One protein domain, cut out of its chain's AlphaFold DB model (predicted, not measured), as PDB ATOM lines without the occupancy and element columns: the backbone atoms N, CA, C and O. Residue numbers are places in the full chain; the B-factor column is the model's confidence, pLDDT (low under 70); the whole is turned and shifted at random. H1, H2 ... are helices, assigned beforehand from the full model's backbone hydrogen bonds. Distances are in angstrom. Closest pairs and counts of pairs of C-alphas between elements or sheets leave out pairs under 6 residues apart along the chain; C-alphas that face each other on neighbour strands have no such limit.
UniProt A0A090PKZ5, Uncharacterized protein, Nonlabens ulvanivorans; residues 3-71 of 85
ATOM      1  N   ALA A   3     333.194 279.496 207.684       89.56
ATOM      2  CA  ALA A   3     332.063 279.883 206.832       89.56
ATOM      3  C   ALA A   3     331.271 278.694 206.247       89.56
ATOM      4  O   ALA A   3     330.196 278.895 205.698       89.56
ATOM      5  N   ARG A   4     331.794 277.462 206.343       91.12
ATOM      6  CA  ARG A   4     331.103 276.244 205.887       91.12
ATOM      7  C   ARG A   4     330.200 275.626 206.959       91.12
ATOM      8  O   ARG A   4     329.480 274.681 206.665       91.12
ATOM      9  N   VAL A   5     330.259 276.116 208.199       91.56
ATOM     10  CA  VAL A   5     329.479 275.565 209.311       91.56
ATOM     11  C   VAL A   5     328.037 276.082 209.247       91.56
ATOM     12  O   VAL A   5     327.830 277.301 209.235       91.56
ATOM     13  N   PRO A   6     327.022 275.197 209.258       89.62
ATOM     14  CA  PRO A   6     325.624 275.609 209.284       89.62
ATOM     15  C   PRO A   6     325.313 276.480 210.504       89.62
ATOM     16  O   PRO A   6     325.508 276.059 211.642       89.62
ATOM     17  N   GLY A   7     324.774 277.680 210.271       87.25
ATOM     18  CA  GLY A   7     324.420 278.619 211.342       87.25
ATOM     19  C   GLY A   7     325.491 279.662 211.686       87.25
ATOM     20  O   GLY A   7     325.273 280.440 212.619       87.25
ATOM     21  N   ILE A   8     326.595 279.727 210.925       93.19
ATOM     22  CA  ILE A   8     327.617 280.781 211.023       93.19
ATOM     23  C   ILE A   8     327.655 281.600 209.725       93.19
ATOM     24  O   ILE A   8     328.024 281.095 208.670       93.19
ATOM     25  N   GLY A   9     327.302 282.886 209.808       91.62
ATOM     26  CA  GLY A   9     327.426 283.830 208.692       91.62
ATOM     27  C   GLY A   9     328.825 284.449 208.584       91.62
ATOM     28  O   GLY A   9     329.586 284.449 209.552       91.62
ATOM     29  N   MET A  10     329.154 285.041 207.429       93.12
ATOM     30  CA  MET A  10     330.484 285.620 207.163       93.12
ATOM     31  C   MET A  10     330.879 286.717 208.167       93.12
ATOM     32  O   MET A  10     332.017 286.764 208.630       93.12
ATOM     33  N   GLN A  11     329.924 287.552 208.583       93.31
ATOM     34  CA  GLN A  11     330.155 288.563 209.621       93.31
ATOM     35  C   GLN A  11     330.524 287.921 210.967       93.31
ATOM     36  O   GLN A  11     331.467 288.352 211.633       93.31
ATOM     37  N   SER A  12     329.820 286.854 211.358       93.06
ATOM     38  CA  SER A  12     330.120 286.100 212.578       93.06
ATOM     39  C   SER A  12     331.480 285.409 212.488       93.06
ATOM     40  O   SER A  12     332.199 285.385 213.480       93.06
ATOM     41  N   VAL A  13     331.885 284.918 211.310       94.50
ATOM     42  CA  VAL A  13     333.245 284.392 211.089       94.50
ATOM     43  C   VAL A  13     334.296 285.457 211.399       94.50
ATOM     44  O   VAL A  13     335.225 285.177 212.156       94.50
ATOM     45  N   GLY A  14     334.126 286.678 210.882       95.12
ATOM     46  CA  GLY A  14     335.022 287.798 211.184       95.12
ATOM     47  C   GLY A  14     335.125 288.074 212.688       95.12
ATOM     48  O   GLY A  14     336.231 288.174 213.218       95.12
ATOM     49  N   LYS A  15     333.984 288.094 213.395       94.62
ATOM     50  CA  LYS A  15     333.924 288.265 214.860       94.62
ATOM     51  C   LYS A  15     334.618 287.131 215.625       94.62
ATOM     52  O   LYS A  15     335.302 287.385 216.610       94.62
ATOM     53  N   ILE A  16     334.467 285.879 215.185       94.56
ATOM     54  CA  ILE A  16     335.140 284.725 215.806       94.56
ATOM     55  C   ILE A  16     336.655 284.858 215.660       94.56
ATOM     56  O   ILE A  16     337.385 284.646 216.626       94.56
ATOM     57  N   ILE A  17     337.129 285.193 214.457       94.50
ATOM     58  CA  ILE A  17     338.561 285.330 214.173       94.50
ATOM     59  C   ILE A  17     339.151 286.475 214.997       94.50
ATOM     60  O   ILE A  17     340.178 286.284 215.646       94.50
ATOM     61  N   SER A  18     338.491 287.636 215.030       95.50
ATOM     62  CA  SER A  18     338.978 288.785 215.792       95.50
ATOM     63  C   SER A  18     339.003 288.514 217.297       95.50
ATOM     64  O   SER A  18     340.002 288.834 217.939       95.50
ATOM     65  N   ALA A  19     337.970 287.869 217.848       95.00
ATOM     66  CA  ALA A  19     337.885 287.538 219.269       95.00
ATOM     67  C   ALA A  19     338.895 286.456 219.696       95.00
ATOM     68  O   ALA A  19     339.455 286.537 220.791       95.00
ATOM     69  N   ARG A  20     339.188 285.485 218.816       94.19
ATOM     70  CA  ARG A  20     340.190 284.429 219.059       94.19
ATOM     71  C   ARG A  20     341.611 284.953 219.255       94.19
ATOM     72  O   ARG A  20     342.417 284.247 219.849       94.19
ATOM     73  N   ARG A  21     341.914 286.173 218.799       95.38
ATOM     74  CA  ARG A  21     343.219 286.815 219.038       95.38
ATOM     75  C   ARG A  21     343.452 287.162 220.508       95.38
ATOM     76  O   ARG A  21     344.597 287.208 220.930       95.38
ATOM     77  N   TYR A  22     342.384 287.407 221.266       94.62
ATOM     78  CA  TYR A  22     342.479 287.862 222.656       94.62
ATOM     79  C   TYR A  22     342.244 286.739 223.662       94.62
ATOM     80  O   TYR A  22     342.821 286.752 224.744       94.62
ATOM     81  N   ARG A  23     341.379 285.771 223.331       92.50
ATOM     82  CA  ARG A  23     341.090 284.636 224.213       92.50
ATOM     83  C   ARG A  23     340.507 283.443 223.474       92.50
ATOM     84  O   ARG A  23     339.938 283.568 222.388       92.50
ATOM     85  N   LYS A  24     340.551 282.289 224.135       93.19
ATOM     86  CA  LYS A  24     339.744 281.135 223.746       93.19
ATOM     87  C   LYS A  24     338.251 281.431 223.947       93.19
ATOM     88  O   LYS A  24     337.850 282.187 224.835       93.19
ATOM     89  N   LEU A  25     337.424 280.901 223.049       93.50
ATOM     90  CA  LEU A  25     335.985 281.160 223.030       93.50
ATOM     91  C   LEU A  25     335.226 279.964 223.596       93.50
ATOM     92  O   LEU A  25     335.473 278.836 223.173       93.50
ATOM     93  N   ASN A  26     334.263 280.246 224.473       92.44
ATOM     94  CA  ASN A  26     333.383 279.267 225.109       92.44
ATOM     95  C   ASN A  26     331.982 279.398 224.493       92.44
ATOM     96  O   ASN A  26     331.692 280.376 223.795       92.44
ATOM     97  N   TRP A  27     331.070 278.477 224.808       91.00
ATOM     98  CA  TRP A  27     329.692 278.514 224.301       91.00
ATOM     99  C   TRP A  27     328.966 279.833 224.587       91.00
ATOM    100  O   TRP A  27     328.298 280.373 223.706       91.00
ATOM    101  N   GLN A  28     329.162 280.403 225.777       91.44
ATOM    102  CA  GLN A  28     328.593 281.702 226.148       91.44
ATOM    103  C   GLN A  28     329.089 282.829 225.229       91.44
ATOM    104  O   GLN A  28     328.301 283.660 224.781       91.44
ATOM    105  N   HIS A  29     330.378 282.825 224.878       93.19
ATOM    106  CA  HIS A  29     330.972 283.828 223.991       93.19
ATOM    107  C   HIS A  29     330.429 283.690 222.567       93.19
ATOM    108  O   HIS A  29     330.088 284.681 221.930       93.19
ATOM    109  N   LEU A  30     330.308 282.456 222.080       92.50
ATOM    110  CA  LEU A  30     329.790 282.161 220.744       92.50
ATOM    111  C   LEU A  30     328.305 282.538 220.620       92.50
ATOM    112  O   LEU A  30     327.901 283.114 219.607       92.50
ATOM    113  N   LYS A  31     327.512 282.308 221.674       91.50
ATOM    114  CA  LYS A  31     326.120 282.770 221.759       91.50
ATOM    115  C   LYS A  31     326.034 284.301 221.748       91.50
ATOM    116  O   LYS A  31     325.234 284.842 220.993       91.50
ATOM    117  N   ALA A  32     326.896 284.993 222.498       92.44
ATOM    118  CA  ALA A  32     326.956 286.459 222.520       92.44
ATOM    119  C   ALA A  32     327.384 287.072 221.171       92.44
ATOM    120  O   ALA A  32     326.906 288.137 220.795       92.44
ATOM    121  N   ILE A  33     328.233 286.381 220.401       92.50
ATOM    122  CA  ILE A  33     328.599 286.776 219.026       92.50
ATOM    123  C   ILE A  33     327.397 286.678 218.062       92.50
ATOM    124  O   ILE A  33     327.410 287.305 216.999       92.50
ATOM    125  N   GLY A  34     326.353 285.929 218.434       89.62
ATOM    126  CA  GLY A  34     325.149 285.719 217.630       89.62
ATOM    127  C   GLY A  34     325.220 284.474 216.748       89.62
ATOM    128  O   GLY A  34     324.626 284.439 215.673       89.62
ATOM    129  N   ILE A  35     325.983 283.456 217.152       92.69
ATOM    130  CA  ILE A  35     326.051 282.188 216.417       92.69
ATOM    131  C   ILE A  35     324.826 281.332 216.746       92.69
ATOM    132  O   ILE A  35     324.447 281.182 217.909       92.69
ATOM    133  N   SER A  36     324.219 280.725 215.721       89.81
ATOM    134  CA  SER A  36     323.074 279.831 215.904       89.81
ATOM    135  C   SER A  36     323.520 278.507 216.527       89.81
ATOM    136  O   SER A  36     324.046 277.621 215.846       89.81
ATOM    137  N   MET A  37     323.293 278.365 217.832       88.62
ATOM    138  CA  MET A  37     323.722 277.196 218.599       88.62
ATOM    139  C   MET A  37     322.935 275.923 218.249       88.62
ATOM    140  O   MET A  37     323.478 274.828 218.343       88.62
ATOM    141  N   ASN A  38     321.697 276.053 217.756       88.06
ATOM    142  CA  ASN A  38     320.830 274.916 217.413       88.06
ATOM    143  C   ASN A  38     321.454 273.984 216.361       88.06
ATOM    144  O   ASN A  38     321.154 272.795 216.341       88.06
ATOM    145  N   ARG A  39     322.311 274.531 215.489       88.12
ATOM    146  CA  ARG A  39     322.968 273.804 214.395       88.12
ATOM    147  C   ARG A  39     324.479 273.763 214.564       88.12
ATOM    148  O   ARG A  39     325.066 272.691 214.472       88.12
ATOM    149  N   SER A  40     325.100 274.904 214.867       90.75
ATOM    150  CA  SER A  40     326.563 275.034 214.870       90.75
ATOM    151  C   SER A  40     327.242 274.129 215.904       90.75
ATOM    152  O   SER A  40     328.366 273.696 215.672       90.75
ATOM    153  N   LYS A  41     326.559 273.797 217.012       88.81
ATOM    154  CA  LYS A  41     327.111 272.975 218.102       88.81
ATOM    155  C   LYS A  41     327.554 271.573 217.681       88.81
ATOM    156  O   LYS A  41     328.448 271.021 218.303       88.81
ATOM    157  N   TYR A  42     326.960 271.023 216.621       88.69
ATOM    158  CA  TYR A  42     327.284 269.682 216.125       88.69
ATOM    159  C   TYR A  42     328.503 269.656 215.188       88.69
ATOM    160  O   TYR A  42     328.993 268.585 214.856       88.69
ATOM    161  N   PHE A  43     328.982 270.819 214.729       89.38
ATOM    162  CA  PHE A  43     330.006 270.923 213.678       89.38
ATOM    163  C   PHE A  43     331.271 271.662 214.121       89.38
ATOM    164  O   PHE A  43     332.212 271.791 213.338       89.38
ATOM    165  N   MET A  44     331.299 272.201 215.341       88.38
ATOM    166  CA  MET A  44     332.462 272.908 215.864       88.38
ATOM    167  C   MET A  44     332.693 272.591 217.333       88.38
ATOM    168  O   MET A  44     331.758 272.348 218.089       88.38
ATOM    169  N   THR A  45     333.954 272.678 217.733       88.62
ATOM    170  CA  THR A  45     334.375 272.575 219.126       88.62
ATOM    171  C   THR A  45     334.776 273.955 219.652       88.62
ATOM    172  O   THR A  45     335.160 274.855 218.892       88.62
ATOM    173  N   CYS A  46     334.666 274.148 220.965       89.12
ATOM    174  CA  CYS A  46     335.080 275.372 221.639       89.12
ATOM    175  C   CYS A  46     335.734 275.053 222.989       89.12
ATOM    176  O   CYS A  46     335.740 273.902 223.418       89.12
ATOM    177  N   ASP A  47     336.260 276.069 223.667       88.88
ATOM    178  CA  ASP A  47     336.943 275.926 224.955       88.88
ATOM    179  C   ASP A  47     335.919 275.779 226.092       88.88
ATOM    180  O   ASP A  47     335.654 276.688 226.870       88.88
ATOM    181  N   SER A  48     335.229 274.643 226.133       82.56
ATOM    182  CA  SER A  48     334.255 274.327 227.175       82.56
ATOM    183  C   SER A  48     334.385 272.870 227.595       82.56
ATOM    184  O   SER A  48     334.665 272.004 226.771       82.56
ATOM    185  N   ARG A  49     334.161 272.609 228.888       75.56
ATOM    186  CA  ARG A  49     334.084 271.248 229.446       75.56
ATOM    187  C   ARG A  49     332.831 270.504 228.988       75.56
ATOM    188  O   ARG A  49     332.819 269.281 228.979       75.56
ATOM    189  N   GLU A  50     331.795 271.241 228.599       68.75
ATOM    190  CA  GLU A  50     330.575 270.678 228.034       68.75
ATOM    191  C   GLU A  50     330.801 270.409 226.549       68.75
ATOM    192  O   GLU A  50     330.610 271.280 225.693       68.75
ATOM    193  N   PHE A  51     331.250 269.195 226.247       66.56
ATOM    194  CA  PHE A  51     331.331 268.695 224.885       66.56
ATOM    195  C   PHE A  51     330.357 267.532 224.716       66.56
ATOM    196  O   PHE A  51     330.413 266.558 225.466       66.56
ATOM    197  N   GLU A  52     329.451 267.632 223.740       63.53
ATOM    198  CA  GLU A  52     328.517 266.552 223.424       63.53
ATOM    199  C   GLU A  52     329.305 265.421 222.742       63.53
ATOM    200  O   GLU A  52     329.488 265.404 221.532       63.53
ATOM    201  N   THR A  53     329.816 264.487 223.549       61.03
ATOM    202  CA  THR A  53     330.696 263.364 223.160       61.03
ATOM    203  C   THR A  53     329.941 262.203 222.509       61.03
ATOM    204  O   THR A  53     330.431 261.080 222.452       61.03
ATOM    205  N   ARG A  54     328.704 262.434 222.072       69.12
ATOM    206  CA  ARG A  54     327.898 261.383 221.459       69.12
ATOM    207  C   ARG A  54     328.408 261.162 220.040       69.12
ATOM    208  O   ARG A  54     328.452 262.113 219.264       69.12
ATOM    209  N   ASP A  55     328.698 259.911 219.690       69.56
ATOM    210  CA  ASP A  55     328.898 259.495 218.300       69.56
ATOM    211  C   ASP A  55     327.569 259.620 217.548       69.56
ATOM    212  O   ASP A  55     326.757 258.697 217.441       69.56
ATOM    213  N   LEU A  56     327.281 260.839 217.103       81.62
ATOM    214  CA  LEU A  56     326.087 261.152 216.347       81.62
ATOM    215  C   LEU A  56     326.365 260.856 214.876       81.62
ATOM    216  O   LEU A  56     327.157 261.531 214.221       81.62
ATOM    217  N   THR A  57     325.663 259.864 214.338       89.50
ATOM    218  CA  THR A  57     325.637 259.626 212.897       89.50
ATOM    219  C   THR A  57     325.060 260.841 212.166       89.50
ATOM    220  O   THR A  57     324.238 261.593 212.703       89.50
ATOM    221  N   SER A  58     325.443 261.023 210.904       87.50
ATOM    222  CA  SER A  58     324.949 262.117 210.055       87.50
ATOM    223  C   SER A  58     323.416 262.168 209.983       87.50
ATOM    224  O   SER A  58     322.825 263.249 210.052       87.50
ATOM    225  N   SER A  59     322.757 261.007 209.925       90.50
ATOM    226  CA  SER A  59     321.295 260.881 209.959       90.50
ATOM    227  C   SER A  59     320.696 261.388 211.273       90.50
ATOM    228  O   SER A  59     319.704 262.118 211.263       90.50
ATOM    229  N   LYS A  60     321.328 261.076 212.408       89.62
ATOM    230  CA  LYS A  60     320.880 261.527 213.726       89.62
ATOM    231  C   LYS A  60     321.046 263.035 213.894       89.62
ATOM    232  O   LYS A  60     320.118 263.685 214.364       89.62
ATOM    233  N   ILE A  61     322.166 263.610 213.441       88.94
ATOM    234  CA  ILE A  61     322.379 265.070 213.444       88.94
ATOM    235  C   ILE A  61     321.312 265.766 212.594       88.94
ATOM    236  O   ILE A  61     320.717 266.745 213.044       88.94
ATOM    237  N   LYS A  62     321.016 265.244 211.396       88.56
ATOM    238  CA  LYS A  62     319.958 265.783 210.529       88.56
ATOM    239  C   LYS A  62     318.607 265.803 211.247       88.56
ATOM    240  O   LYS A  62     317.956 266.844 211.269       88.56
ATOM    241  N   ASN A  63     318.221 264.692 211.873       89.69
ATOM    242  CA  ASN A  63     316.958 264.593 212.605       89.69
ATOM    243  C   ASN A  63     316.914 265.556 213.798       89.69
ATOM    244  O   ASN A  63     315.925 266.261 213.979       89.69
ATOM    245  N   LEU A  64     317.998 265.654 214.573       88.75
ATOM    246  CA  LEU A  64     318.098 266.594 215.694       88.75
ATOM    247  C   LEU A  64     317.981 268.049 215.238       88.75
ATOM    248  O   LEU A  64     317.321 268.847 215.900       88.75
ATOM    249  N   ILE A  65     318.611 268.406 214.118       88.38
ATOM    250  CA  ILE A  65     318.494 269.746 213.539       88.38
ATOM    251  C   ILE A  65     317.057 270.003 213.087       88.38
ATOM    252  O   ILE A  65     316.554 271.086 213.359       88.38
ATOM    253  N   MET A  66     316.404 269.026 212.453       85.88
ATOM    254  CA  MET A  66     315.031 269.158 211.959       85.88
ATOM    255  C   MET A  66     314.015 269.326 213.097       85.88
ATOM    256  O   MET A  66     313.145 270.183 213.018       85.88
ATOM    257  N   ILE A  67     314.166 268.568 214.187       85.88
ATOM    258  CA  ILE A  67     313.300 268.676 215.373       85.88
ATOM    259  C   ILE A  67     313.481 270.034 216.068       85.88
ATOM    260  O   ILE A  67     312.514 270.646 216.500       85.88
ATOM    261  N   ASN A  68     314.720 270.526 216.173       83.81
ATOM    262  CA  ASN A  68     315.012 271.800 216.844       83.81
ATOM    263  C   ASN A  68     314.874 273.028 215.923       83.81
ATOM    264  O   ASN A  68     315.086 274.163 216.369       83.81
ATOM    265  N   SER A  69     314.593 272.837 214.630       79.44
ATOM    266  CA  SER A  69     314.442 273.938 213.683       79.44
ATOM    267  C   SER A  69     313.016 274.473 213.695       79.44
ATOM    268  O   SER A  69     312.179 274.052 212.905       79.44
ATOM    269  N   ASN A  70     312.761 275.469 214.540       73.56
ATOM    270  CA  ASN A  70     311.554 276.281 214.431       73.56
ATOM    271  C   ASN A  70     311.753 277.320 213.322       73.56
ATOM    272  O   ASN A  70     312.533 278.267 213.455       73.56
ATOM    273  N   SER A  71     311.089 277.102 212.189       70.75
ATOM    274  CA  SER A  71     311.039 278.064 211.091       70.75
ATOM    275  C   SER A  71     310.131 279.230 211.477       70.75
ATOM    276  O   SER A  71     308.991 279.009 211.875       70.75
TER     277      SER A  71
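This is residues 3 to 71 of the 85 residues of an uncharacterized protein of Nonlabens ulvanivorans (UniProt A0A090PKZ5). H1 and H2 meet near their ends as a V at one end of the domain, and H4 lies at the other end, with the short H3 between. A long loop, residues 41 to 57, swings out from H3 and returns to the chain at H4. The printed part has 69 residues with four named helices, in the order H1, H2, H3, H4, and no named strand. Its class is all helix, though under half of the residues, 33 of 69, are in named elements. The whole is compact, with a radius of gyration of the C-alphas of 12.6 A and spans of 36 by 27 by 18 A.

Start at Ala 3 and go on to C-alpha 10 at (330.484, 285.620, 207.163), where H1 begins; it covers residues 10 to 20 and is 15.4 A long. Next comes H2, residues 27 to 33, 9.9 A long. H3, residues 37 to 40, measures 5.2 A. Find C-alpha 58 at (324.949, 262.117, 210.055); from there H4, residues 58 to 68, runs 15.4 A to C-alpha 68 at (315.012, 271.800, 216.844).

Look first at Ser 12 and Ile 33, the closest C-alphas of H1 and H2, 6.7 A apart. These helices touch at a steep tilt of 55 degrees and run opposite ways. H2 and H3 are close but not clearly touching; their closest C-alphas, Lys 31 and Met 37, are 6.8 A apart. H3 and H4 only just touch, with 3 pairs of C-alphas within 8 A, the closest being Arg 39 and Ile 65 at 6.1 A. H1 is apart from H3 and H4, and H2 is apart from H4. In H1, H2 and H4 every O i to N i+4 pair is within hydrogen-bond range; H3 is too short for such a pair, and its one O i to N i+3 pair is not within range.

The C-alphas of Tyr 22 and Ser 59, the two farthest apart, are 36.6 A from each other. The printed part has no cut. The link from H1 to H2 is short, that from H2 to H3 is tight, and that from H3 to H4 is long, with 17 residues. Look there for the low confidence: residues 50 to 55 are under 70, while the mean pLDDT of the printed part is 87.6.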